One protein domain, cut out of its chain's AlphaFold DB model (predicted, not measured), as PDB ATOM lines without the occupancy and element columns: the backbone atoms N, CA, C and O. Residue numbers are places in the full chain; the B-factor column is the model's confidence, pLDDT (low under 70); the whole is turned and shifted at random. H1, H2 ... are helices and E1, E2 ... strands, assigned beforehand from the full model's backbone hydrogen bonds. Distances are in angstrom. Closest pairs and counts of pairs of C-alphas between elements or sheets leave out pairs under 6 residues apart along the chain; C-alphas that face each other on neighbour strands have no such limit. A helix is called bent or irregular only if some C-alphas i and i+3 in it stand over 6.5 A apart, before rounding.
ATOM      1  N   SER A 421     -15.347 -15.755  31.523       87.88
ATOM      2  CA  SER A 421     -15.130 -16.989  32.296       87.88
ATOM      3  C   SER A 421     -15.064 -16.744  33.806       87.88
ATOM      4  O   SER A 421     -15.230 -17.678  34.587       87.88
ATOM      5  N   VAL A 422     -14.853 -15.493  34.233       91.06
ATOM      6  CA  VAL A 422     -14.651 -15.132  35.642       91.06
ATOM      7  C   VAL A 422     -15.466 -13.899  36.027       91.06
ATOM      8  O   VAL A 422     -15.436 -12.882  35.340       91.06
ATOM      9  N   ILE A 423     -16.160 -13.966  37.165       89.69
ATOM     10  CA  ILE A 423     -16.795 -12.826  37.830       89.69
ATOM     11  C   ILE A 423     -16.155 -12.651  39.205       89.69
ATOM     12  O   ILE A 423     -16.292 -13.504  40.080       89.69
ATOM     13  N   GLU A 424     -15.488 -11.521  39.411       90.31
ATOM     14  CA  GLU A 424     -14.959 -11.131  40.717       90.31
ATOM     15  C   GLU A 424     -16.055 -10.452  41.549       90.31
ATOM     16  O   GLU A 424     -16.573  -9.388  41.206       90.31
ATOM     17  N   LEU A 425     -16.439 -11.084  42.657       86.94
ATOM     18  CA  LEU A 425     -17.517 -10.622  43.521       86.94
ATOM     19  C   LEU A 425     -16.985  -9.675  44.606       86.94
ATOM     20  O   LEU A 425     -16.703 -10.084  45.739       86.94
ATOM     21  N   GLU A 426     -16.852  -8.396  44.250       81.44
ATOM     22  CA  GLU A 426     -16.458  -7.307  45.160       81.44
ATOM     23  C   GLU A 426     -17.657  -6.571  45.799       81.44
ATOM     24  O   GLU A 426     -17.540  -6.050  46.910       81.44
ATOM     25  N   GLY A 427     -18.827  -6.545  45.145       69.25
ATOM     26  CA  GLY A 427     -20.007  -5.768  45.559       69.25
ATOM     27  C   GLY A 427     -21.289  -6.148  44.801       69.25
ATOM     28  O   GLY A 427     -21.455  -7.306  44.424       69.25
ATOM     29  N   ASP A 428     -22.204  -5.192  44.587       58.12
ATOM     30  CA  ASP A 428     -23.437  -5.427  43.815       58.12
ATOM     31  C   ASP A 428     -23.106  -5.638  42.324       58.12
ATOM     32  O   ASP A 428     -22.534  -4.765  41.672       58.12
ATOM     33  N   VAL A 429     -23.465  -6.802  41.776       57.88
ATOM     34  CA  VAL A 429     -23.137  -7.184  40.392       57.88
ATOM     35  C   VAL A 429     -24.277  -6.829  39.441       57.88
ATOM     36  O   VAL A 429     -25.456  -7.008  39.752       57.88
ATOM     37  N   THR A 430     -23.935  -6.329  38.251       58.66
ATOM     38  CA  THR A 430     -24.923  -5.871  37.265       58.66
ATOM     39  C   THR A 430     -25.360  -6.986  36.293       58.66
ATOM     40  O   THR A 430     -24.521  -7.764  35.832       58.66
ATOM     41  N   PRO A 431     -26.650  -7.044  35.892       61.44
ATOM     42  CA  PRO A 431     -27.177  -8.068  34.972       61.44
ATOM     43  C   PRO A 431     -26.649  -8.039  33.528       61.44
ATOM     44  O   PRO A 431     -26.925  -8.966  32.767       61.44
ATOM     45  N   ALA A 432     -25.945  -6.976  33.115       60.34
ATOM     46  CA  ALA A 432     -25.414  -6.834  31.752       60.34
ATOM     47  C   ALA A 432     -24.336  -7.885  31.424       60.34
ATOM     48  O   ALA A 432     -24.135  -8.223  30.261       60.34
ATOM     49  N   THR A 433     -23.698  -8.440  32.457       67.00
ATOM     50  CA  THR A 433     -22.655  -9.472  32.370       67.00
ATOM     51  C   THR A 433     -23.156 -10.812  31.822       67.00
ATOM     52  O   THR A 433     -22.368 -11.585  31.294       67.00
ATOM     53  N   PHE A 434     -24.467 -11.079  31.875       76.38
ATOM     54  CA  PHE A 434     -25.036 -12.398  31.559       76.38
ATOM     55  C   PHE A 434     -25.026 -12.753  30.069       76.38
ATOM     56  O   PHE A 434     -25.178 -13.920  29.718       76.38
ATOM     57  N   HIS A 435     -24.882 -11.752  29.199       75.75
ATOM     58  CA  HIS A 435     -25.000 -11.908  27.747       75.75
ATOM     59  C   HIS A 435     -23.705 -12.367  27.069       75.75
ATOM     60  O   HIS A 435     -23.735 -12.730  25.897       75.75
ATOM     61  N   SER A 436     -22.586 -12.359  27.794       82.19
ATOM     62  CA  SER A 436     -21.266 -12.756  27.298       82.19
ATOM     63  C   SER A 436     -20.607 -13.814  28.183       82.19
ATOM     64  O   SER A 436     -19.398 -14.000  28.097       82.19
ATOM     65  N   CYS A 437     -21.361 -14.470  29.069       88.00
ATOM     66  CA  CYS A 437     -20.823 -15.515  29.937       88.00
ATOM     67  C   CYS A 437     -20.323 -16.709  29.130       88.00
ATOM     68  O   CYS A 437     -20.878 -17.031  28.078       88.00
ATOM     69  N   SER A 438     -19.305 -17.378  29.660       91.38
ATOM     70  CA  SER A 438     -18.880 -18.676  29.162       91.38
ATOM     71  C   SER A 438     -19.828 -19.799  29.614       91.38
ATOM     72  O   SER A 438     -20.594 -19.638  30.567       91.38
ATOM     73  N   CYS A 439     -19.782 -20.944  28.931       91.81
ATOM     74  CA  CYS A 439     -20.421 -22.178  29.370       91.81
ATOM     75  C   CYS A 439     -19.760 -22.815  30.600       91.81
ATOM     76  O   CYS A 439     -20.389 -23.670  31.212       91.81
ATOM     77  N   SER A 440     -18.557 -22.384  30.988       92.62
ATOM     78  CA  SER A 440     -17.957 -22.643  32.301       92.62
ATOM     79  C   SER A 440     -17.622 -21.303  32.953       92.62
ATOM     80  O   SER A 440     -16.826 -20.526  32.427       92.62
ATOM     81  N   LEU A 441     -18.286 -20.985  34.064       92.50
ATOM     82  CA  LEU A 441     -18.213 -19.675  34.700       92.50
ATOM     83  C   LEU A 441     -17.801 -19.794  36.161       92.50
ATOM     84  O   LEU A 441     -18.472 -20.435  36.966       92.50
ATOM     85  N   SER A 442     -16.734 -19.094  36.520       93.62
ATOM     86  CA  SER A 442     -16.228 -19.024  37.883       93.62
ATOM     87  C   SER A 442     -16.629 -17.716  38.561       93.62
ATOM     88  O   SER A 442     -16.405 -16.632  38.026       93.62
ATOM     89  N   ILE A 443     -17.194 -17.792  39.764       92.94
ATOM     90  CA  ILE A 443     -17.425 -16.641  40.641       92.94
ATOM     91  C   ILE A 443     -16.371 -16.670  41.744       92.94
ATOM     92  O   ILE A 443     -16.400 -17.537  42.620       92.94
ATOM     93  N   ILE A 444     -15.459 -15.699  41.721       93.94
ATOM     94  CA  ILE A 444     -14.401 -15.569  42.722       93.94
ATOM     95  C   ILE A 444     -14.838 -14.565  43.776       93.94
ATOM     96  O   ILE A 444     -15.084 -13.394  43.485       93.94
ATOM     97  N   ILE A 445     -14.901 -15.004  45.026       93.06
ATOM     98  CA  ILE A 445     -15.210 -14.126  46.149       93.06
ATOM     99  C   ILE A 445     -14.023 -13.194  46.412       93.06
ATOM    100  O   ILE A 445     -12.902 -13.653  46.631       93.06
ATOM    101  N   LYS A 446     -14.277 -11.881  46.432       91.38
ATOM    102  CA  LYS A 446     -13.274 -10.853  46.766       91.38
ATOM    103  C   LYS A 446     -13.661 -10.015  47.985       91.38
ATOM    104  O   LYS A 446     -12.784  -9.489  48.667       91.38
ATOM    105  N   ASN A 447     -14.953  -9.925  48.303       87.31
ATOM    106  CA  ASN A 447     -15.462  -9.137  49.425       87.31
ATOM    107  C   ASN A 447     -15.360  -9.889  50.776       87.31
ATOM    108  O   ASN A 447     -16.008 -10.923  50.922       87.31
ATOM    109  N   PRO A 448     -14.653  -9.366  51.801       86.19
ATOM    110  CA  PRO A 448     -14.581  -9.957  53.145       86.19
ATOM    111  C   PRO A 448     -15.869  -9.913  53.980       86.19
ATOM    112  O   PRO A 448     -15.807 -10.221  55.153       86.19
ATOM    113  N   GLY A 449     -17.008  -9.483  53.440       85.56
ATOM    114  CA  GLY A 449     -18.320  -9.507  54.100       85.56
ATOM    115  C   GLY A 449     -19.397 -10.150  53.223       85.56
ATOM    116  O   GLY A 449     -20.569  -9.761  53.234       85.56
ATOM    117  N   TRP A 450     -18.986 -11.071  52.346       86.94
ATOM    118  CA  TRP A 450     -19.890 -11.760  51.426       86.94
ATOM    119  C   TRP A 450     -20.872 -12.678  52.165       86.94
ATOM    120  O   TRP A 450     -22.003 -12.858  51.714       86.94
ATOM    121  N   TRP A 451     -20.464 -13.230  53.313       86.31
ATOM    122  CA  TRP A 451     -21.271 -14.178  54.075       86.31
ATOM    123  C   TRP A 451     -22.462 -13.517  54.773       86.31
ATOM    124  O   TRP A 451     -23.525 -14.132  54.838       86.31
ATOM    125  N   GLU A 452     -22.360 -12.254  55.211       86.38
ATOM    126  CA  GLU A 452     -23.524 -11.498  55.702       86.38
ATOM    127  C   GLU A 452     -24.537 -11.197  54.589       86.38
ATOM    128  O   GLU A 452     -25.701 -10.910  54.865       86.38
ATOM    129  N   ARG A 453     -24.106 -11.269  53.325       84.75
ATOM    130  CA  ARG A 453     -24.915 -10.980  52.133       84.75
ATOM    131  C   ARG A 453     -25.214 -12.224  51.304       84.75
ATOM    132  O   ARG A 453     -25.569 -12.099  50.133       84.75
ATOM    133  N   ILE A 454     -25.095 -13.417  51.888       84.88
ATOM    134  CA  ILE A 454     -25.228 -14.689  51.168       84.88
ATOM    135  C   ILE A 454     -26.522 -14.787  50.349       84.88
ATOM    136  O   ILE A 454     -26.504 -15.291  49.232       84.88
ATOM    137  N   GLU A 455     -27.631 -14.238  50.843       86.06
ATOM    138  CA  GLU A 455     -28.903 -14.233  50.111       86.06
ATOM    139  C   GLU A 455     -28.848 -13.368  48.841       86.06
ATOM    140  O   GLU A 455     -29.368 -13.761  47.798       86.06
ATOM    141  N   SER A 456     -28.157 -12.227  48.881       84.69
ATOM    142  CA  SER A 456     -27.904 -11.403  47.693       84.69
ATOM    143  C   SER A 456     -26.976 -12.115  46.708       84.69
ATOM    144  O   SER A 456     -27.245 -12.104  45.508       84.69
ATOM    145  N   VAL A 457     -25.933 -12.789  47.208       85.62
ATOM    146  CA  VAL A 457     -25.000 -13.590  46.394       85.62
ATOM    147  C   VAL A 457     -25.736 -14.724  45.674       85.62
ATOM    148  O   VAL A 457     -25.596 -14.897  44.463       85.62
ATOM    149  N   LYS A 458     -26.597 -15.454  46.390       84.94
ATOM    150  CA  LYS A 458     -27.428 -16.520  45.819       84.94
ATOM    151  C   LYS A 458     -28.451 -15.983  44.828       84.94
ATOM    152  O   LYS A 458     -28.636 -16.587  43.777       84.94
ATOM    153  N   SER A 459     -29.100 -14.862  45.135       86.69
ATOM    154  CA  SER A 459     -30.061 -14.219  44.231       86.69
ATOM    155  C   SER A 459     -29.405 -13.816  42.907       86.69
ATOM    156  O   SER A 459     -29.944 -14.092  41.833       86.69
ATOM    157  N   PHE A 460     -28.195 -13.252  42.971       86.44
ATOM    158  CA  PHE A 460     -27.393 -12.937  41.794       86.44
ATOM    159  C   PHE A 460     -27.101 -14.183  40.948       86.44
ATOM    160  O   PHE A 460     -27.458 -14.222  39.768       86.44
ATOM    161  N   ALA A 461     -26.519 -15.219  41.553       88.12
ATOM    162  CA  ALA A 461     -26.172 -16.444  40.838       88.12
ATOM    163  C   ALA A 461     -27.413 -17.191  40.314       88.12
ATOM    164  O   ALA A 461     -27.386 -17.737  39.216       88.12
ATOM    165  N   THR A 462     -28.541 -17.130  41.025       89.06
ATOM    166  CA  THR A 462     -29.826 -17.669  40.548       89.06
ATOM    167  C   THR A 462     -30.314 -16.919  39.307       89.06
ATOM    168  O   THR A 462     -30.761 -17.540  38.349       89.06
ATOM    169  N   SER A 463     -30.207 -15.587  39.277       88.75
ATOM    170  CA  SER A 463     -30.577 -14.775  38.106       88.75
ATOM    171  C   SER A 463     -29.715 -15.099  36.880       88.75
ATOM    172  O   SER A 463     -30.236 -15.233  35.771       88.75
ATOM    173  N   LEU A 464     -28.412 -15.284  37.096       89.00
ATOM    174  CA  LEU A 464     -27.454 -15.720  36.084       89.00
ATOM    175  C   LEU A 464     -27.820 -17.104  35.522       89.00
ATOM    176  O   LEU A 464     -27.981 -17.235  34.311       89.00
ATOM    177  N   ILE A 465     -28.019 -18.102  36.393       90.31
ATOM    178  CA  ILE A 465     -28.419 -19.468  36.017       90.31
ATOM    179  C   ILE A 465     -29.765 -19.467  35.289       90.31
ATOM    180  O   ILE A 465     -29.933 -20.187  34.317       90.31
ATOM    181  N   ASN A 466     -30.729 -18.640  35.694       90.50
ATOM    182  CA  ASN A 466     -32.031 -18.594  35.023       90.50
ATOM    183  C   ASN A 466     -31.925 -18.182  33.545       90.50
ATOM    184  O   ASN A 466     -32.740 -18.616  32.729       90.50
ATOM    185  N   LYS A 467     -30.938 -17.350  33.190       90.00
ATOM    186  CA  LYS A 467     -30.635 -17.007  31.790       90.00
ATOM    187  C   LYS A 467     -29.696 -18.003  31.105       90.00
ATOM    188  O   LYS A 467     -29.624 -18.019  29.884       90.00
ATOM    189  N   ASN A 468     -28.969 -18.791  31.888       93.44
ATOM    190  CA  ASN A 468     -27.920 -19.693  31.435       93.44
ATOM    191  C   ASN A 468     -28.014 -21.048  32.173       93.44
ATOM    192  O   ASN A 468     -27.114 -21.392  32.939       93.44
ATOM    193  N   PRO A 469     -29.122 -21.802  32.039       93.69
ATOM    194  CA  PRO A 469     -29.371 -22.974  32.881       93.69
ATOM    195  C   PRO A 469     -28.417 -24.150  32.629       93.69
ATOM    196  O   PRO A 469     -28.291 -25.008  33.507       93.69
ATOM    197  N   TYR A 470     -27.744 -24.189  31.475       93.75
ATOM    198  CA  TYR A 470     -26.830 -25.260  31.062       93.75
ATOM    199  C   TYR A 470     -25.351 -24.864  31.116       93.75
ATOM    200  O   TYR A 470     -24.520 -25.552  30.535       93.75
ATOM    201  N   ILE A 471     -24.993 -23.761  31.773       92.62
ATOM    202  CA  ILE A 471     -23.577 -23.479  32.053       92.62
ATOM    203  C   ILE A 471     -23.132 -24.260  33.286       92.62
ATOM    204  O   ILE A 471     -23.964 -24.669  34.096       92.62
ATOM    205  N   LEU A 472     -21.829 -24.409  33.462       93.75
ATOM    206  CA  LEU A 472     -21.205 -24.857  34.699       93.75
ATOM    207  C   LEU A 472     -20.870 -23.640  35.559       93.75
ATOM    208  O   LEU A 472     -20.460 -22.599  35.040       93.75
ATOM    209  N   LEU A 473     -21.082 -23.757  36.867       93.81
ATOM    210  CA  LEU A 473     -20.866 -22.681  37.826       93.81
ATOM    211  C   LEU A 473     -19.869 -23.112  38.897       93.81
ATOM    212  O   LEU A 473     -20.139 -24.033  39.661       93.81
ATOM    213  N   ASN A 474     -18.774 -22.376  39.032       94.12
ATOM    214  CA  ASN A 474     -17.726 -22.686  39.995       94.12
ATOM    215  C   ASN A 474     -17.602 -21.553  41.011       94.12
ATOM    216  O   ASN A 474     -17.278 -20.421  40.661       94.12
ATOM    217  N   TRP A 475     -17.858 -21.833  42.284       94.81
ATOM    218  CA  TRP A 475     -17.583 -20.889  43.364       94.81
ATOM    219  C   TRP A 475     -16.145 -21.043  43.816       94.81
ATOM    220  O   TRP A 475     -15.735 -22.145  44.165       94.81
ATOM    221  N   ILE A 476     -15.397 -19.944  43.870       95.69
ATOM    222  CA  ILE A 476     -14.005 -19.965  44.315       95.69
ATOM    223  C   ILE A 476     -13.822 -18.977  45.459       95.69
ATOM    224  O   ILE A 476     -14.084 -17.779  45.330       95.69
ATOM    225  N   ILE A 477     -13.374 -19.492  46.600       95.38
ATOM    226  CA  ILE A 477     -13.256 -18.735  47.843       95.38
ATOM    227  C   ILE A 477     -11.793 -18.772  48.292       95.38
ATOM    228  O   ILE A 477     -11.340 -19.795  48.803       95.38
ATOM    229  N   PRO A 478     -11.035 -17.672  48.161       95.19
ATOM    230  CA  PRO A 478      -9.713 -17.589  48.765       95.19
ATOM    231  C   PRO A 478      -9.794 -17.827  50.277       95.19
ATOM    232  O   PRO A 478     -10.645 -17.252  50.955       95.19
ATOM    233  N   SER A 479      -8.887 -18.630  50.829       93.69
ATOM    234  CA  SER A 479      -8.942 -19.112  52.218       93.69
ATOM    235  C   SER A 479      -9.012 -17.994  53.265       93.69
ATOM    236  O   SER A 479      -9.688 -18.131  54.285       93.69
ATOM    237  N   LYS A 480      -8.392 -16.842  52.977       92.06
ATOM    238  CA  LYS A 480      -8.461 -15.612  53.788       92.06
ATOM    239  C   LYS A 480      -9.874 -15.019  53.919       92.06
ATOM    240  O   LYS A 480     -10.109 -14.219  54.815       92.06
ATOM    241  N   LEU A 481     -10.784 -15.365  53.006       91.88
ATOM    242  CA  LEU A 481     -12.181 -14.915  52.956       91.88
ATOM    243  C   LEU A 481     -13.163 -16.005  53.402       91.88
ATOM    244  O   LEU A 481     -14.378 -15.801  53.341       91.88
ATOM    245  N   VAL A 482     -12.656 -17.160  53.843       90.00
ATOM    246  CA  VAL A 482     -13.471 -18.184  54.496       90.00
ATOM    247  C   VAL A 482     -13.810 -17.683  55.906       90.00
ATOM    248  O   VAL A 482     -12.880 -17.419  56.680       90.00
ATOM    249  N   PRO A 483     -15.104 -17.557  56.261       78.25
ATOM    250  CA  PRO A 483     -15.514 -17.019  57.557       78.25
ATOM    251  C   PRO A 483     -14.917 -17.803  58.738       78.25
ATOM    252  O   PRO A 483     -14.628 -18.998  58.637       78.25
ATOM    253  N   GLU A 484     -14.729 -17.133  59.876       74.44
ATOM    254  CA  GLU A 484     -14.269 -17.766  61.117       74.44
ATOM    255  C   GLU A 484     -15.455 -18.267  61.956       74.44
ATOM    256  O   GLU A 484     -16.387 -17.515  62.234       74.44
ATOM    257  N   GLY A 485     -15.417 -19.533  62.387       67.19
ATOM    258  CA  GLY A 485     -16.429 -20.134  63.263       67.19
ATOM    259  C   GLY A 485     -16.492 -21.662  63.130       67.19
ATOM    260  O   GLY A 485     -16.025 -22.195  62.124       67.19
ATOM    261  N   PRO A 486     -17.023 -22.393  64.127       58.88
ATOM    262  CA  PRO A 486     -17.197 -23.843  64.025       58.88
ATOM    263  C   PRO A 486     -18.281 -24.208  62.994       58.88
ATOM    264  O   PRO A 486     -19.280 -23.501  62.870       58.88
ATOM    265  N   ALA A 487     -18.101 -25.340  62.301       66.94
ATOM    266  CA  ALA A 487     -19.053 -25.918  61.342       66.94
ATOM    267  C   ALA A 487     -19.425 -24.996  60.158       66.94
ATOM    268  O   ALA A 487     -20.599 -24.799  59.835       66.94
ATOM    269  N   MET A 488     -18.415 -24.455  59.465       86.00
ATOM    270  CA  MET A 488     -18.605 -23.670  58.235       86.00
ATOM    271  C   MET A 488     -18.975 -24.521  57.016       86.00
ATOM    272  O   MET A 488     -19.529 -23.996  56.051       86.00
ATOM    273  N   LEU A 489     -18.723 -25.830  57.053       86.19
ATOM    274  CA  LEU A 489     -19.050 -26.738  55.954       86.19
ATOM    275  C   LEU A 489     -20.545 -26.695  55.546       86.19
ATOM    276  O   LEU A 489     -20.818 -26.445  54.370       86.19
ATOM    277  N   PRO A 490     -21.529 -26.816  56.466       86.56
ATOM    278  CA  PRO A 490     -22.943 -26.599  56.146       86.56
ATOM    279  C   PRO A 490     -23.256 -25.249  55.495       86.56
ATOM    280  O   PRO A 490     -24.185 -25.151  54.698       86.56
ATOM    281  N   PHE A 491     -22.516 -24.192  55.840       87.44
ATOM    282  CA  PHE A 491     -22.700 -22.877  55.234       87.44
ATOM    283  C   PHE A 491     -22.162 -22.842  53.800       87.44
ATOM    284  O   PHE A 491     -22.875 -22.388  52.911       87.44
ATOM    285  N   LEU A 492     -20.957 -23.368  53.559       89.25
ATOM    286  CA  LEU A 492     -20.361 -23.465  52.221       89.25
ATOM    287  C   LEU A 492     -21.240 -24.285  51.272       89.25
ATOM    288  O   LEU A 492     -21.469 -23.877  50.135       89.25
ATOM    289  N   ARG A 493     -21.833 -25.377  51.768       88.38
ATOM    290  CA  ARG A 493     -22.778 -26.205  51.006       88.38
ATOM    291  C   ARG A 493     -24.025 -25.442  50.533       88.38
ATOM    292  O   ARG A 493     -24.637 -25.841  49.551       88.38
ATOM    293  N   LYS A 494     -24.380 -24.295  51.136       86.75
ATOM    294  CA  LYS A 494     -25.497 -23.443  50.660       86.75
ATOM    295  C   LYS A 494     -25.234 -22.770  49.310       86.75
ATOM    296  O   LYS A 494     -26.182 -22.214  48.746       86.75
ATOM    297  N   LEU A 495     -23.986 -22.764  48.837       88.88
ATOM    298  CA  LEU A 495     -23.603 -22.240  47.524       88.88
ATOM    299  C   LEU A 495     -23.920 -23.208  46.382       88.88
ATOM    300  O   LEU A 495     -24.023 -22.759  45.243       88.88
ATOM    301  N   TYR A 496     -24.129 -24.496  46.671       88.69
ATOM    302  CA  TYR A 496     -24.637 -25.436  45.678       88.69
ATOM    303  C   TYR A 496     -26.054 -25.015  45.267       88.69
ATOM    304  O   TYR A 496     -27.019 -25.123  46.028       88.69
ATOM    305  N   LEU A 497     -26.165 -24.457  44.060       82.31
ATOM    306  CA  LEU A 497     -27.426 -24.041  43.452       82.31
ATOM    307  C   LEU A 497     -27.972 -25.191  42.607       82.31
ATOM    308  O   LEU A 497     -27.773 -25.235  41.392       82.31
ATOM    309  N   TRP A 498     -28.645 -26.117  43.289       80.81
ATOM    310  CA  TRP A 498     -29.245 -27.303  42.684       80.81
ATOM    311  C   TRP A 498     -30.238 -26.948  41.581       80.81
ATOM    312  O   TRP A 498     -31.152 -26.141  41.777       80.81
ATOM    313  N   ARG A 499     -30.068 -27.583  40.422       82.94
ATOM    314  CA  ARG A 499     -30.906 -27.399  39.239       82.94
ATOM    315  C   ARG A 499     -31.060 -28.715  38.482       82.94
ATOM    316  O   ARG A 499     -30.399 -29.699  38.780       82.94
ATOM    317  N   GLN A 500     -31.967 -28.749  37.509       81.81
ATOM    318  CA  GLN A 500     -32.085 -29.897  36.610       81.81
ATOM    319  C   GLN A 500     -31.031 -29.797  35.503       81.81
ATOM    320  O   GLN A 500     -31.352 -29.425  34.376       81.81
ATOM    321  N   HIS A 501     -29.773 -30.094  35.833       89.56
ATOM    322  CA  HIS A 501     -28.685 -30.196  34.860       89.56
ATOM    323  C   HIS A 501     -28.388 -31.669  34.528       89.56
ATOM    324  O   HIS A 501     -28.492 -32.503  35.426       89.56
ATOM    325  N   PRO A 502     -27.990 -32.018  33.287       86.88
ATOM    326  CA  PRO A 502     -27.635 -33.397  32.940       86.88
ATOM    327  C   PRO A 502     -26.512 -33.974  33.812       86.88
ATOM    328  O   PRO A 502     -26.630 -35.108  34.263       86.88
ATOM    329  N   LEU A 503     -25.469 -33.178  34.092       86.06
ATOM    330  CA  LEU A 503     -24.352 -33.595  34.957       86.06
ATOM    331  C   LEU A 503     -24.790 -33.898  36.397       86.06
ATOM    332  O   LEU A 503     -24.276 -34.829  36.993       86.06
ATOM    333  N   ASP A 504     -25.804 -33.200  36.921       85.94
ATOM    334  CA  ASP A 504     -26.289 -33.404  38.300       85.94
ATOM    335  C   ASP A 504     -27.079 -34.719  38.468       85.94
ATOM    336  O   ASP A 504     -27.614 -34.998  39.540       85.94
ATOM    337  N   ARG A 505     -27.220 -35.509  37.396       82.50
ATOM    338  CA  ARG A 505     -27.847 -36.838  37.421       82.50
ATOM    339  C   ARG A 505     -26.824 -37.972  37.527       82.50
ATOM    340  O   ARG A 505     -27.221 -39.136  37.491       82.50
ATOM    341  N   GLU A 506     -25.539 -37.634  37.607       81.50
ATOM    342  CA  GLU A 506     -24.456 -38.575  37.867       81.50
ATOM    343  C   GLU A 506     -24.619 -39.193  39.261       81.50
ATOM    344  O   GLU A 506     -24.903 -38.494  40.233       81.50
ATOM    345  N   PHE A 507     -24.492 -40.512  39.355       80.75
ATOM    346  CA  PHE A 507     -24.827 -41.263  40.562       80.75
ATOM    347  C   PHE A 507     -23.855 -42.400  40.893       80.75
ATOM    348  O   PHE A 507     -23.923 -42.953  41.989       80.75
ATOM    349  N   PHE A 508     -22.969 -42.774  39.969       81.44
ATOM    350  CA  PHE A 508     -21.990 -43.847  40.172       81.44
ATOM    351  C   PHE A 508     -20.579 -43.327  40.419       81.44
ATOM    352  O   PHE A 508     -19.702 -44.123  40.743       81.44
ATOM    353  N   SER A 509     -20.351 -42.014  40.331       77.12
ATOM    354  CA  SER A 509     -19.135 -41.440  40.895       77.12
ATOM    355  C   SER A 509     -19.087 -41.691  42.401       77.12
ATOM    356  O   SER A 509     -19.958 -41.237  43.149       77.12
ATOM    357  N   THR A 510     -18.055 -42.402  42.854       72.25
ATOM    358  CA  THR A 510     -17.947 -42.825  44.263       72.25
ATOM    359  C   THR A 510     -17.203 -41.841  45.149       72.25
ATOM    360  O   THR A 510     -17.073 -42.007  46.360       72.25
ATOM    361  N   ARG A 511     -16.693 -40.789  44.517       65.88
ATOM    362  CA  ARG A 511     -15.496 -40.113  44.990       65.88
ATOM    363  C   ARG A 511     -15.512 -38.618  44.724       65.88
ATOM    364  O   ARG A 511     -14.832 -37.873  45.430       65.88
ATOM    365  N   SER A 512     -16.237 -38.173  43.699       65.31
ATOM    366  CA  SER A 512     -16.321 -36.779  43.254       65.31
ATOM    367  C   SER A 512     -17.524 -36.634  42.336       65.31
ATOM    368  O   SER A 512     -17.462 -36.986  41.161       65.31
ATOM    369  N   SER A 513     -18.662 -36.175  42.858       63.72
ATOM    370  CA  SER A 513     -19.819 -35.994  41.986       63.72
ATOM    371  C   SER A 513     -19.491 -34.938  40.929       63.72
ATOM    372  O   SER A 513     -19.132 -33.797  41.244       63.72
ATOM    373  N   VAL A 514     -19.590 -35.339  39.660       72.94
ATOM    374  CA  VAL A 514     -19.581 -34.404  38.541       72.94
ATOM    375  C   VAL A 514     -20.842 -33.570  38.701       72.94
ATOM    376  O   VAL A 514     -21.947 -34.099  38.683       72.94
ATOM    377  N   ASN A 515     -20.685 -32.273  38.944       83.81
ATOM    378  CA  ASN A 515     -21.809 -31.386  39.206       83.81
ATOM    379  C   ASN A 515     -21.715 -30.152  38.324       83.81
ATOM    380  O   ASN A 515     -20.645 -29.603  38.077       83.81
ATOM    381  N   SER A 516     -22.878 -29.649  37.942       90.31
ATOM    382  CA  SER A 516     -23.058 -28.374  37.260       90.31
ATOM    383  C   SER A 516     -22.712 -27.169  38.135       90.31
ATOM    384  O   SER A 516     -22.574 -26.049  37.636       90.31
ATOM    385  N   CYS A 517     -22.617 -27.370  39.447       92.75
ATOM    386  CA  CYS A 517     -22.193 -26.377  40.412       92.75
ATOM    387  C   CYS A 517     -21.085 -26.980  41.271       92.75
ATOM    388  O   CYS A 517     -21.302 -28.033  41.858       92.75
ATOM    389  N   GLN A 518     -19.944 -26.313  41.393       92.06
ATOM    390  CA  GLN A 518     -18.845 -26.740  42.259       92.06
ATOM    391  C   GLN A 518     -18.468 -25.630  43.239       92.06
ATOM    392  O   GLN A 518     -18.713 -24.445  42.991       92.06
ATOM    393  N   VAL A 519     -17.878 -26.009  44.373       93.50
ATOM    394  CA  VAL A 519     -17.391 -25.072  45.391       93.50
ATOM    395  C   VAL A 519     -15.952 -25.418  45.742       93.50
ATOM    396  O   VAL A 519     -15.671 -26.514  46.220       93.50
ATOM    397  N   PHE A 520     -15.059 -24.453  45.550       94.50
ATOM    398  CA  PHE A 520     -13.637 -24.560  45.833       94.50
ATOM    399  C   PHE A 520     -13.197 -23.540  46.880       94.50
ATOM    400  O   PHE A 520     -13.610 -22.375  46.865       94.50
ATOM    401  N   ILE A 521     -12.290 -23.964  47.756       95.19
ATOM    402  CA  ILE A 521     -11.472 -23.067  48.572       95.19
ATOM    403  C   ILE A 521     -10.046 -23.106  48.043       95.19
ATOM    404  O   ILE A 521      -9.465 -24.179  47.914       95.19
ATOM    405  N   THR A 522      -9.463 -21.942  47.780       95.50
ATOM    406  CA  THR A 522      -8.080 -21.832  47.306       95.50
ATOM    407  C   THR A 522      -7.166 -21.292  48.395       95.50
ATOM    408  O   THR A 522      -7.567 -20.457  49.213       95.50
ATOM    409  N   ARG A 523      -5.907 -21.734  48.425       93.94
ATOM    410  CA  ARG A 523      -4.906 -21.213  49.368       93.94
ATOM    411  C   ARG A 523      -4.686 -19.718  49.186       93.94
ATOM    412  O   ARG A 523      -4.725 -18.974  50.172       93.94
ATOM    413  N   HIS A 524      -4.525 -19.293  47.940       91.56
ATOM    414  CA  HIS A 524      -4.298 -17.908  47.544       91.56
ATOM    415  C   HIS A 524      -5.408 -17.404  46.613       91.56
ATOM    416  O   HIS A 524      -6.362 -18.121  46.304       91.56
ATOM    417  N   ASP A 525      -5.320 -16.133  46.223       91.19
ATOM    418  CA  ASP A 525      -6.170 -15.596  45.163       91.19
ATOM    419  C   ASP A 525      -5.801 -16.307  43.855       91.19
ATOM    420  O   ASP A 525      -4.652 -16.202  43.439       91.19
ATOM    421  N   PRO A 526      -6.711 -17.052  43.210       89.69
ATOM    422  CA  PRO A 526      -6.340 -17.875  42.062       89.69
ATOM    423  C   PRO A 526      -5.975 -17.047  40.817       89.69
ATOM    424  O   PRO A 526      -5.458 -17.596  39.854       89.69
ATOM    425  N   LEU A 527      -6.203 -15.726  40.834       90.38
ATOM    426  CA  LEU A 527      -5.781 -14.815  39.767       90.38
ATOM    427  C   LEU A 527      -4.412 -14.161  40.021       90.38
ATOM    428  O   LEU A 527      -3.954 -13.394  39.176       90.38
ATOM    429  N   SER A 528      -3.752 -14.406  41.163       86.94
ATOM    430  CA  SER A 528      -2.451 -13.780  41.454       86.94
ATOM    431  C   SER A 528      -1.288 -14.365  40.646       86.94
ATOM    432  O   SER A 528      -0.234 -13.736  40.567       86.94
ATOM    433  N   GLY A 529      -1.477 -15.544  40.044       80.38
ATOM    434  CA  GLY A 529      -0.415 -16.309  39.384       80.38
ATOM    435  C   GLY A 529       0.518 -17.040  40.357       80.38
ATOM    436  O   GLY A 529       1.524 -17.597  39.922       80.38
ATOM    437  N   ASP A 530       0.206 -17.035  41.657       82.06
ATOM    438  CA  ASP A 530       0.934 -17.817  42.657       82.06
ATOM    439  C   ASP A 530       0.592 -19.310  42.538       82.06
ATOM    440  O   ASP A 530      -0.532 -19.670  42.181       82.06
ATOM    441  N   SER A 531       1.529 -20.183  42.928       83.62
ATOM    442  CA  SER A 531       1.222 -21.595  43.181       83.62
ATOM    443  C   SER A 531       0.038 -21.710  44.138       83.62
ATOM    444  O   SER A 531      -0.017 -21.016  45.162       83.62
ATOM    445  N   ASN A 532      -0.904 -22.593  43.828       88.12
ATOM    446  CA  ASN A 532      -2.154 -22.686  44.564       88.12
ATOM    447  C   ASN A 532      -2.424 -24.105  45.049       88.12
ATOM    448  O   ASN A 532      -1.787 -25.076  44.651       88.12
ATOM    449  N   VAL A 533      -3.381 -24.212  45.957       91.12
ATOM    450  CA  VAL A 533      -3.926 -25.493  46.393       91.12
ATOM    451  C   VAL A 533      -5.430 -25.326  46.430       91.12
ATOM    452  O   VAL A 533      -5.933 -24.407  47.084       91.12
ATOM    453  N   TRP A 534      -6.127 -26.194  45.712       93.00
ATOM    454  CA  TRP A 534      -7.576 -26.182  45.604       93.00
ATOM    455  C   TRP A 534      -8.151 -27.245  46.525       93.00
ATOM    456  O   TRP A 534      -7.690 -28.379  46.523       93.00
ATOM    457  N   ILE A 535      -9.162 -26.888  47.307       93.00
ATOM    458  CA  ILE A 535      -9.967 -27.841  48.063       93.00
ATOM    459  C   ILE A 535     -11.372 -27.815  47.495       93.00
ATOM    460  O   ILE A 535     -12.078 -26.818  47.654       93.00
ATOM    461  N   TRP A 536     -11.783 -28.909  46.867       92.12
ATOM    462  CA  TRP A 536     -13.172 -29.106  46.480       92.12
ATOM    463  C   TRP A 536     -14.017 -29.477  47.701       92.12
ATOM    464  O   TRP A 536     -13.653 -30.351  48.494       92.12
ATOM    465  N   ILE A 537     -15.147 -28.790  47.858       90.06
ATOM    466  CA  ILE A 537     -16.082 -28.974  48.967       90.06
ATOM    467  C   ILE A 537     -17.250 -29.834  48.485       90.06
ATOM    468  O   ILE A 537     -18.028 -29.335  47.676       90.06
ATOM    469  N   PRO A 538     -17.452 -31.062  48.989       86.56
ATOM    470  CA  PRO A 538     -18.524 -31.930  48.511       86.56
ATOM    471  C   PRO A 538     -19.929 -31.378  48.837       86.56
ATOM    472  O   PRO A 538     -20.135 -30.824  49.930       86.56
ATOM    473  N   PRO A 539     -20.914 -31.546  47.927       82.62
ATOM    474  CA  PRO A 539     -22.274 -31.021  48.092       82.62
ATOM    475  C   PRO A 539     -23.052 -31.651  49.253       82.62
ATOM    476  O   PRO A 539     -23.815 -30.963  49.935       82.62
ATOM    477  N   GLU A 540     -22.839 -32.941  49.499       76.00
ATOM    478  CA  GLU A 540     -23.525 -33.731  50.522       76.00
ATOM    479  C   GLU A 540     -22.519 -34.461  51.418       76.00
ATOM    480  O   GLU A 540     -21.304 -34.386  51.216       76.00
ATOM    481  N   ASP A 541     -23.033 -35.107  52.461       63.22
ATOM    482  CA  ASP A 541     -22.260 -35.997  53.320       63.22
ATOM    483  C   ASP A 541     -22.189 -37.379  52.656       63.22
ATOM    484  O   ASP A 541     -23.166 -38.123  52.663       63.22
ATOM    485  N   THR A 542     -21.070 -37.691  52.005       55.31
ATOM    486  CA  THR A 542     -20.924 -38.891  51.164       55.31
ATOM    487  C   THR A 542     -20.633 -40.168  51.957       55.31
ATOM    488  O   THR A 542     -20.201 -41.157  51.379       55.31
ATOM    489  N   GLY A 543     -20.836 -40.180  53.278       49.97
ATOM    490  CA  GLY A 543     -20.537 -41.330  54.142       49.97
ATOM    491  C   GLY A 543     -19.039 -41.555  54.384       49.97
ATOM    492  O   GLY A 543     -18.684 -41.960  55.486       49.97
ATOM    493  N   ASP A 544     -18.188 -41.188  53.417       49.25
ATOM    494  CA  ASP A 544     -16.723 -41.281  53.488       49.25
ATOM    495  C   ASP A 544     -15.991 -39.928  53.393       49.25
ATOM    496  O   ASP A 544     -14.774 -39.902  53.503       49.25
ATOM    497  N   GLY A 545     -16.681 -38.791  53.241       54.97
ATOM    498  CA  GLY A 545     -16.161 -37.472  53.646       54.97
ATOM    499  C   GLY A 545     -14.804 -36.994  53.098       54.97
ATOM    500  O   GLY A 545     -14.250 -36.052  53.654       54.97
ATOM    501  N   GLU A 546     -14.244 -37.559  52.029       72.56
ATOM    502  CA  GLU A 546     -12.913 -37.143  51.584       72.56
ATOM    503  C   GLU A 546     -12.987 -35.931  50.648       72.56
ATOM    504  O   GLU A 546     -13.245 -36.031  49.448       72.56
ATOM    505  N   PHE A 547     -12.723 -34.754  51.217       84.69
ATOM    506  CA  PHE A 547     -12.382 -33.551  50.456       84.69
ATOM    507  C   PHE A 547     -11.298 -33.865  49.416       84.69
ATOM    508  O   PHE A 547     -10.418 -34.694  49.659       84.69
ATOM    509  N   ARG A 548     -11.311 -33.168  48.274       86.94
ATOM    510  CA  ARG A 548     -10.245 -33.302  47.271       86.94
ATOM    511  C   ARG A 548      -9.314 -32.114  47.320       86.94
ATOM    512  O   ARG A 548      -9.762 -30.982  47.168       86.94
ATOM    513  N   ILE A 549      -8.037 -32.393  47.542       88.25
ATOM    514  CA  ILE A 549      -6.953 -31.420  47.514       88.25
ATOM    515  C   ILE A 549      -6.262 -31.547  46.172       88.25
ATOM    516  O   ILE A 549      -5.746 -32.610  45.864       88.25
ATOM    517  N   ILE A 550      -6.208 -30.477  45.400       89.38
ATOM    518  CA  ILE A 550      -5.599 -30.478  44.072       89.38
ATOM    519  C   ILE A 550      -4.452 -29.455  44.118       89.38
ATOM    520  O   ILE A 550      -4.710 -28.244  44.120       89.38
ATOM    521  N   PRO A 551      -3.192 -29.903  44.290       87.25
ATOM    522  CA  PRO A 551      -2.029 -29.021  44.352       87.25
ATOM    523  C   PRO A 551      -1.688 -28.476  42.964       87.25
ATOM    524  O   PRO A 551      -1.315 -29.225  42.076       87.25
ATOM    525  N   GLU A 552      -1.740 -27.162  42.775       87.06
ATOM    526  CA  GLU A 552      -1.363 -26.509  41.520       87.06
ATOM    527  C   GLU A 552       0.031 -25.888  41.665       87.06
ATOM    528  O   GLU A 552       0.215 -24.910  42.400       87.06
ATOM    529  N   ASN A 553       1.034 -26.460  40.991       84.50
ATOM    530  CA  ASN A 553       2.440 -26.041  41.105       84.50
ATOM    531  C   ASN A 553       2.938 -25.946  42.567       84.50
ATOM    532  O   ASN A 553       3.751 -25.079  42.902       84.50
ATOM    533  N   THR A 554       2.425 -26.809  43.451       84.81
ATOM    534  CA  THR A 554       2.725 -26.831  44.890       84.81
ATOM    535  C   THR A 554       3.159 -28.234  45.306       84.81
ATOM    536  O   THR A 554       2.573 -29.211  44.855       84.81
ATOM    537  N   ASP A 555       4.167 -28.331  46.181       88.69
ATOM    538  CA  ASP A 555       4.593 -29.605  46.778       88.69
ATOM    539  C   ASP A 555       3.436 -30.285  47.524       88.69
ATOM    540  O   ASP A 555       2.717 -29.631  48.287       88.69
ATOM    541  N   GLU A 556       3.276 -31.594  47.325       87.19
ATOM    542  CA  GLU A 556       2.169 -32.365  47.896       87.19
ATOM    543  C   GLU A 556       2.117 -32.280  49.423       87.19
ATOM    544  O   GLU A 556       1.040 -32.050  49.965       87.19
ATOM    545  N   ASN A 557       3.255 -32.346  50.127       88.94
ATOM    546  CA  ASN A 557       3.266 -32.269  51.595       88.94
ATOM    547  C   ASN A 557       2.832 -30.882  52.076       88.94
ATOM    548  O   ASN A 557       2.117 -30.738  53.066       88.94
ATOM    549  N   VAL A 558       3.247 -29.837  51.356       88.50
ATOM    550  CA  VAL A 558       2.857 -28.457  51.666       88.50
ATOM    551  C   VAL A 558       1.360 -28.248  51.430       88.50
ATOM    552  O   VAL A 558       0.702 -27.558  52.215       88.50
ATOM    553  N   ALA A 559       0.822 -28.817  50.352       89.06
ATOM    554  CA  ALA A 559      -0.607 -28.795  50.064       89.06
ATOM    555  C   ALA A 559      -1.402 -29.563  51.124       89.06
ATOM    556  O   ALA A 559      -2.419 -29.066  51.613       89.06
ATOM    557  N   GLU A 560      -0.886 -30.721  51.523       89.81
ATOM    558  CA  GLU A 560      -1.448 -31.595  52.535       89.81
ATOM    559  C   GLU A 560      -1.552 -30.902  53.903       89.81
ATOM    560  O   GLU A 560      -2.639 -30.807  54.477       89.81
ATOM    561  N   ASP A 561      -0.443 -30.358  54.405       90.44
ATOM    562  CA  ASP A 561      -0.383 -29.676  55.701       90.44
ATOM    563  C   ASP A 561      -1.338 -28.480  55.759       90.44
ATOM    564  O   ASP A 561      -2.070 -28.274  56.738       90.44
ATOM    565  N   TRP A 562      -1.359 -27.682  54.687       92.06
ATOM    566  CA  TRP A 562      -2.263 -26.543  54.584       92.06
ATOM    567  C   TRP A 562      -3.728 -26.988  54.581       92.06
ATOM    568  O   TRP A 562      -4.546 -26.427  55.321       92.06
ATOM    569  N   ALA A 563      -4.061 -28.008  53.791       90.62
ATOM    570  CA  ALA A 563      -5.417 -28.511  53.701       90.62
ATOM    571  C   ALA A 563      -5.885 -29.126  55.019       90.62
ATOM    572  O   ALA A 563      -6.969 -28.772  55.469       90.62
ATOM    573  N   ARG A 564      -5.067 -29.933  55.709       89.38
ATOM    574  CA  ARG A 564      -5.374 -30.435  57.065       89.38
ATOM    575  C   ARG A 564      -5.770 -29.296  57.999       89.38
ATOM    576  O   ARG A 564      -6.797 -29.367  58.676       89.38
ATOM    577  N   SER A 565      -4.987 -28.216  58.007       89.31
ATOM    578  CA  SER A 565      -5.262 -27.049  58.847       89.31
ATOM    579  C   SER A 565      -6.580 -26.358  58.485       89.31
ATOM    580  O   SER A 565      -7.325 -25.950  59.380       89.31
ATOM    581  N   LEU A 566      -6.869 -26.183  57.194       90.38
ATOM    582  CA  LEU A 566      -8.091 -25.528  56.729       90.38
ATOM    583  C   LEU A 566      -9.325 -26.414  56.938       90.38
ATOM    584  O   LEU A 566     -10.348 -25.932  57.422       90.38
ATOM    585  N   LEU A 567      -9.227 -27.703  56.621       89.75
ATOM    586  CA  LEU A 567     -10.310 -28.666  56.773       89.75
ATOM    587  C   LEU A 567     -10.720 -28.796  58.240       89.75
ATOM    588  O   LEU A 567     -11.909 -28.732  58.549       89.75
ATOM    589  N   ARG A 568      -9.754 -28.842  59.166       87.31
ATOM    590  CA  ARG A 568     -10.029 -28.787  60.609       87.31
ATOM    591  C   ARG A 568     -10.808 -27.534  61.004       87.31
ATOM    592  O   ARG A 568     -11.740 -27.611  61.799       87.31
ATOM    593  N   LYS A 569     -10.467 -26.378  60.424       85.88
ATOM    594  CA  LYS A 569     -11.180 -25.113  60.672       85.88
ATOM    595  C   LYS A 569     -12.629 -25.163  60.171       85.88
ATOM    596  O   LYS A 569     -13.513 -24.687  60.877       85.88
ATOM    597  N   ILE A 570     -12.888 -25.702  58.977       88.00
ATOM    598  CA  ILE A 570     -14.236 -25.665  58.372       88.00
ATOM    599  C   ILE A 570     -15.168 -26.772  58.882       88.00
ATOM    600  O   ILE A 570     -16.377 -26.544  58.977       88.00
ATOM    601  N   THR A 571     -14.624 -27.948  59.204       85.56
ATOM    602  CA  THR A 571     -15.387 -29.112  59.689       85.56
ATOM    603  C   THR A 571     -15.538 -29.098  61.206       85.56
ATOM    604  O   THR A 571     -16.586 -29.469  61.723       85.56
ATOM    605  N   GLY A 572     -14.524 -28.604  61.922       84.81
ATOM    606  CA  GLY A 572     -14.403 -28.768  63.369       84.81
ATOM    607  C   GLY A 572     -13.828 -30.126  63.789       84.81
ATOM    608  O   GLY A 572     -13.732 -30.381  64.987       84.81
ATOM    609  N   GLU A 573     -13.438 -30.981  62.841       83.00
ATOM    610  CA  GLU A 573     -12.876 -32.308  63.092       83.00
ATOM    611  C   GLU A 573     -11.347 -32.283  63.039       83.00
ATOM    612  O   GLU A 573     -10.748 -31.600  62.210       83.00
ATOM    613  N   ASP A 574     -10.689 -33.049  63.912       78.25
ATOM    614  CA  ASP A 574      -9.221 -33.097  63.957       78.25
ATOM    615  C   ASP A 574      -8.605 -33.847  62.763       78.25
ATOM    616  O   ASP A 574      -7.461 -33.577  62.398       78.25
ATOM    617  N   ASN A 575      -9.352 -34.769  62.148       75.75
ATOM    618  CA  ASN A 575      -8.941 -35.481  60.941       75.75
ATOM    619  C   ASN A 575     -10.159 -35.774  60.046       75.75
ATOM    620  O   ASN A 575     -10.684 -36.884  60.095       75.75
ATOM    621  N   PRO A 576     -10.609 -34.791  59.251       73.62
ATOM    622  CA  PRO A 576     -11.854 -34.887  58.486       73.62
ATOM    623  C   PRO A 576     -11.812 -35.845  57.283       73.62
ATOM    624  O   PRO A 576     -12.811 -35.969  56.591       73.62
ATOM    625  N   GLY A 577     -10.674 -36.502  57.018       77.06
ATOM    626  CA  GLY A 577     -10.460 -37.287  55.798       77.06
ATOM    627  C   GLY A 577     -10.298 -36.398  54.558       77.06
ATOM    628  O   GLY A 577     -10.927 -35.351  54.430       77.06
ATOM    629  N   TYR A 578      -9.399 -36.764  53.650       81.38
ATOM    630  CA  TYR A 578      -9.282 -36.153  52.321       81.38
ATOM    631  C   TYR A 578      -8.371 -37.005  51.438       81.38
ATOM    632  O   TYR A 578      -7.586 -37.816  51.932       81.38
ATOM    633  N   ARG A 579      -8.396 -36.725  50.133       77.31
ATOM    634  CA  ARG A 579      -7.421 -37.239  49.166       77.31
ATOM    635  C   ARG A 579      -6.732 -36.122  48.413       77.31
ATOM    636  O   ARG A 579      -7.331 -35.080  48.144       77.31
ATOM    637  N   ILE A 580      -5.491 -36.384  48.027       77.44
ATOM    638  CA  ILE A 580      -4.805 -35.595  47.011       77.44
ATOM    639  C   ILE A 580      -5.342 -36.076  45.658       77.44
ATOM    640  O   ILE A 580      -5.304 -37.267  45.362       77.44
ATOM    641  N   GLY A 581      -5.965 -35.170  44.914       69.56
ATOM    642  CA  GLY A 581      -6.363 -35.378  43.530       69.56
ATOM    643  C   GLY A 581      -5.211 -35.028  42.597       69.56
ATOM    644  O   GLY A 581      -4.357 -34.203  42.929       69.56
TER     645      GLY A 581
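AT A GLANCE: This is residues 421 to 581 of the 586 residues of the protein "Radical SAM superfamily enzyme YgiQ, UPF0313 family" of Thermodesulforhabdus norvegica (UniProt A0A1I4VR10). One strongly twisted sheet of seven strands runs through the domain as a wall, with H2, H3 and H4 over one face, two layers in all. H1 lies off the sheet near one end of H2, and residues 496 to 516 make a long loop between H3 and E4. The printed part has 161 residues, with four named helices and seven named strands in the order E1 H1 E2 H2 E3 H3 E4 E5 E6 H4 E7; the sheet order is E1 E2 E3 E4 E5 E6 E7, mixed. The class is mixed, helices and strands, and the whole is compact, with a radius of gyration of the C-alphas of 15.5 A and spans of 43 by 35 by 30 A.

HOW THE PARTS SIT: Start at edge strand E1, residues 421 to 425, parallel to E2, residues 437 to 445; N 423 and O 442 are within hydrogen-bond range at 2.8 A. E2 bends by 104 degrees at residue 440. E3, residues 472 to 478, is parallel to E2, with N 443 and O 474 at 2.8 A, and to E4, residues 517 to 522, with N 475 and O 518 at 2.8 A. E4, E5, residues 532 to 536, and E6, residues 547 to 552, form a meander, each strand the antiparallel neighbour of the one before; look for N 521 and O 535 at 2.9 A, then N 534 and O 550 at 3.0 A. Edge strand E7, residues 578 to 580, is parallel to E6, with N 549 and O 579 at 2.8 A. H1, residues 431 to 436, is not on the sheet; it only just touches H2, residues 451 to 467, with 3 pairs of C-alphas within 8 A, made by residues 464 to 467 of H2 alone, the closest being Phe 434 and Leu 464 at 6.1 A. H2 is over E2 at a height over the sheet of 10.1 A, along the strands. H3, residues 489 to 495, is on the same face, over E4 at a height of 9.9 A; the closest C-alphas are Leu 495 and Val 519, 7.2 A. H4, residues 556 to 571, is over E5 and E6 at a height of 8.1 A; C-alphas of Pro 551 and Ala 559, the closest of E6 and H4, are 5.9 A apart. E1 H1 E2, E2 H2 E3, E3 H3 E4 and E6 H4 E7 are strand-helix-strand units, two parallel neighbour strands with a helix between, each crossover right-handed. Every O i to N i+4 pair is within hydrogen-bond range in H4, 11 of 13 in H2, 1 of 3 in H3 and 0 of 2 in H1; O i to N i+3 gives 3 of 4 in H3 and 1 of 3 in H1.

IN THESE COORDINATES: Find C-alpha 421 at (-15.130, -16.989, 32.296), where E1 begins. H2 runs 24.3 A from C-alpha 451 at (-21.271, -14.178, 54.075) and is irregular, C-alphas 452 and 455 being 8.2 A apart. E3 spans 19.6 A and H4 21.4 A. E7 ends at C-alpha 580, (-4.805, -35.595, 47.011).

THE WHOLE: The C-alphas farthest apart, of His 435 and Asp 574, are 44.8 A apart. The printed part has no cut, and the link from H3 to E4, 21 residues, is long. Mean pLDDT of the printed part is 84.2; it is under 70 at residues 427 to 433, 485 to 487, 511 to 513, 541 to 545 and 581.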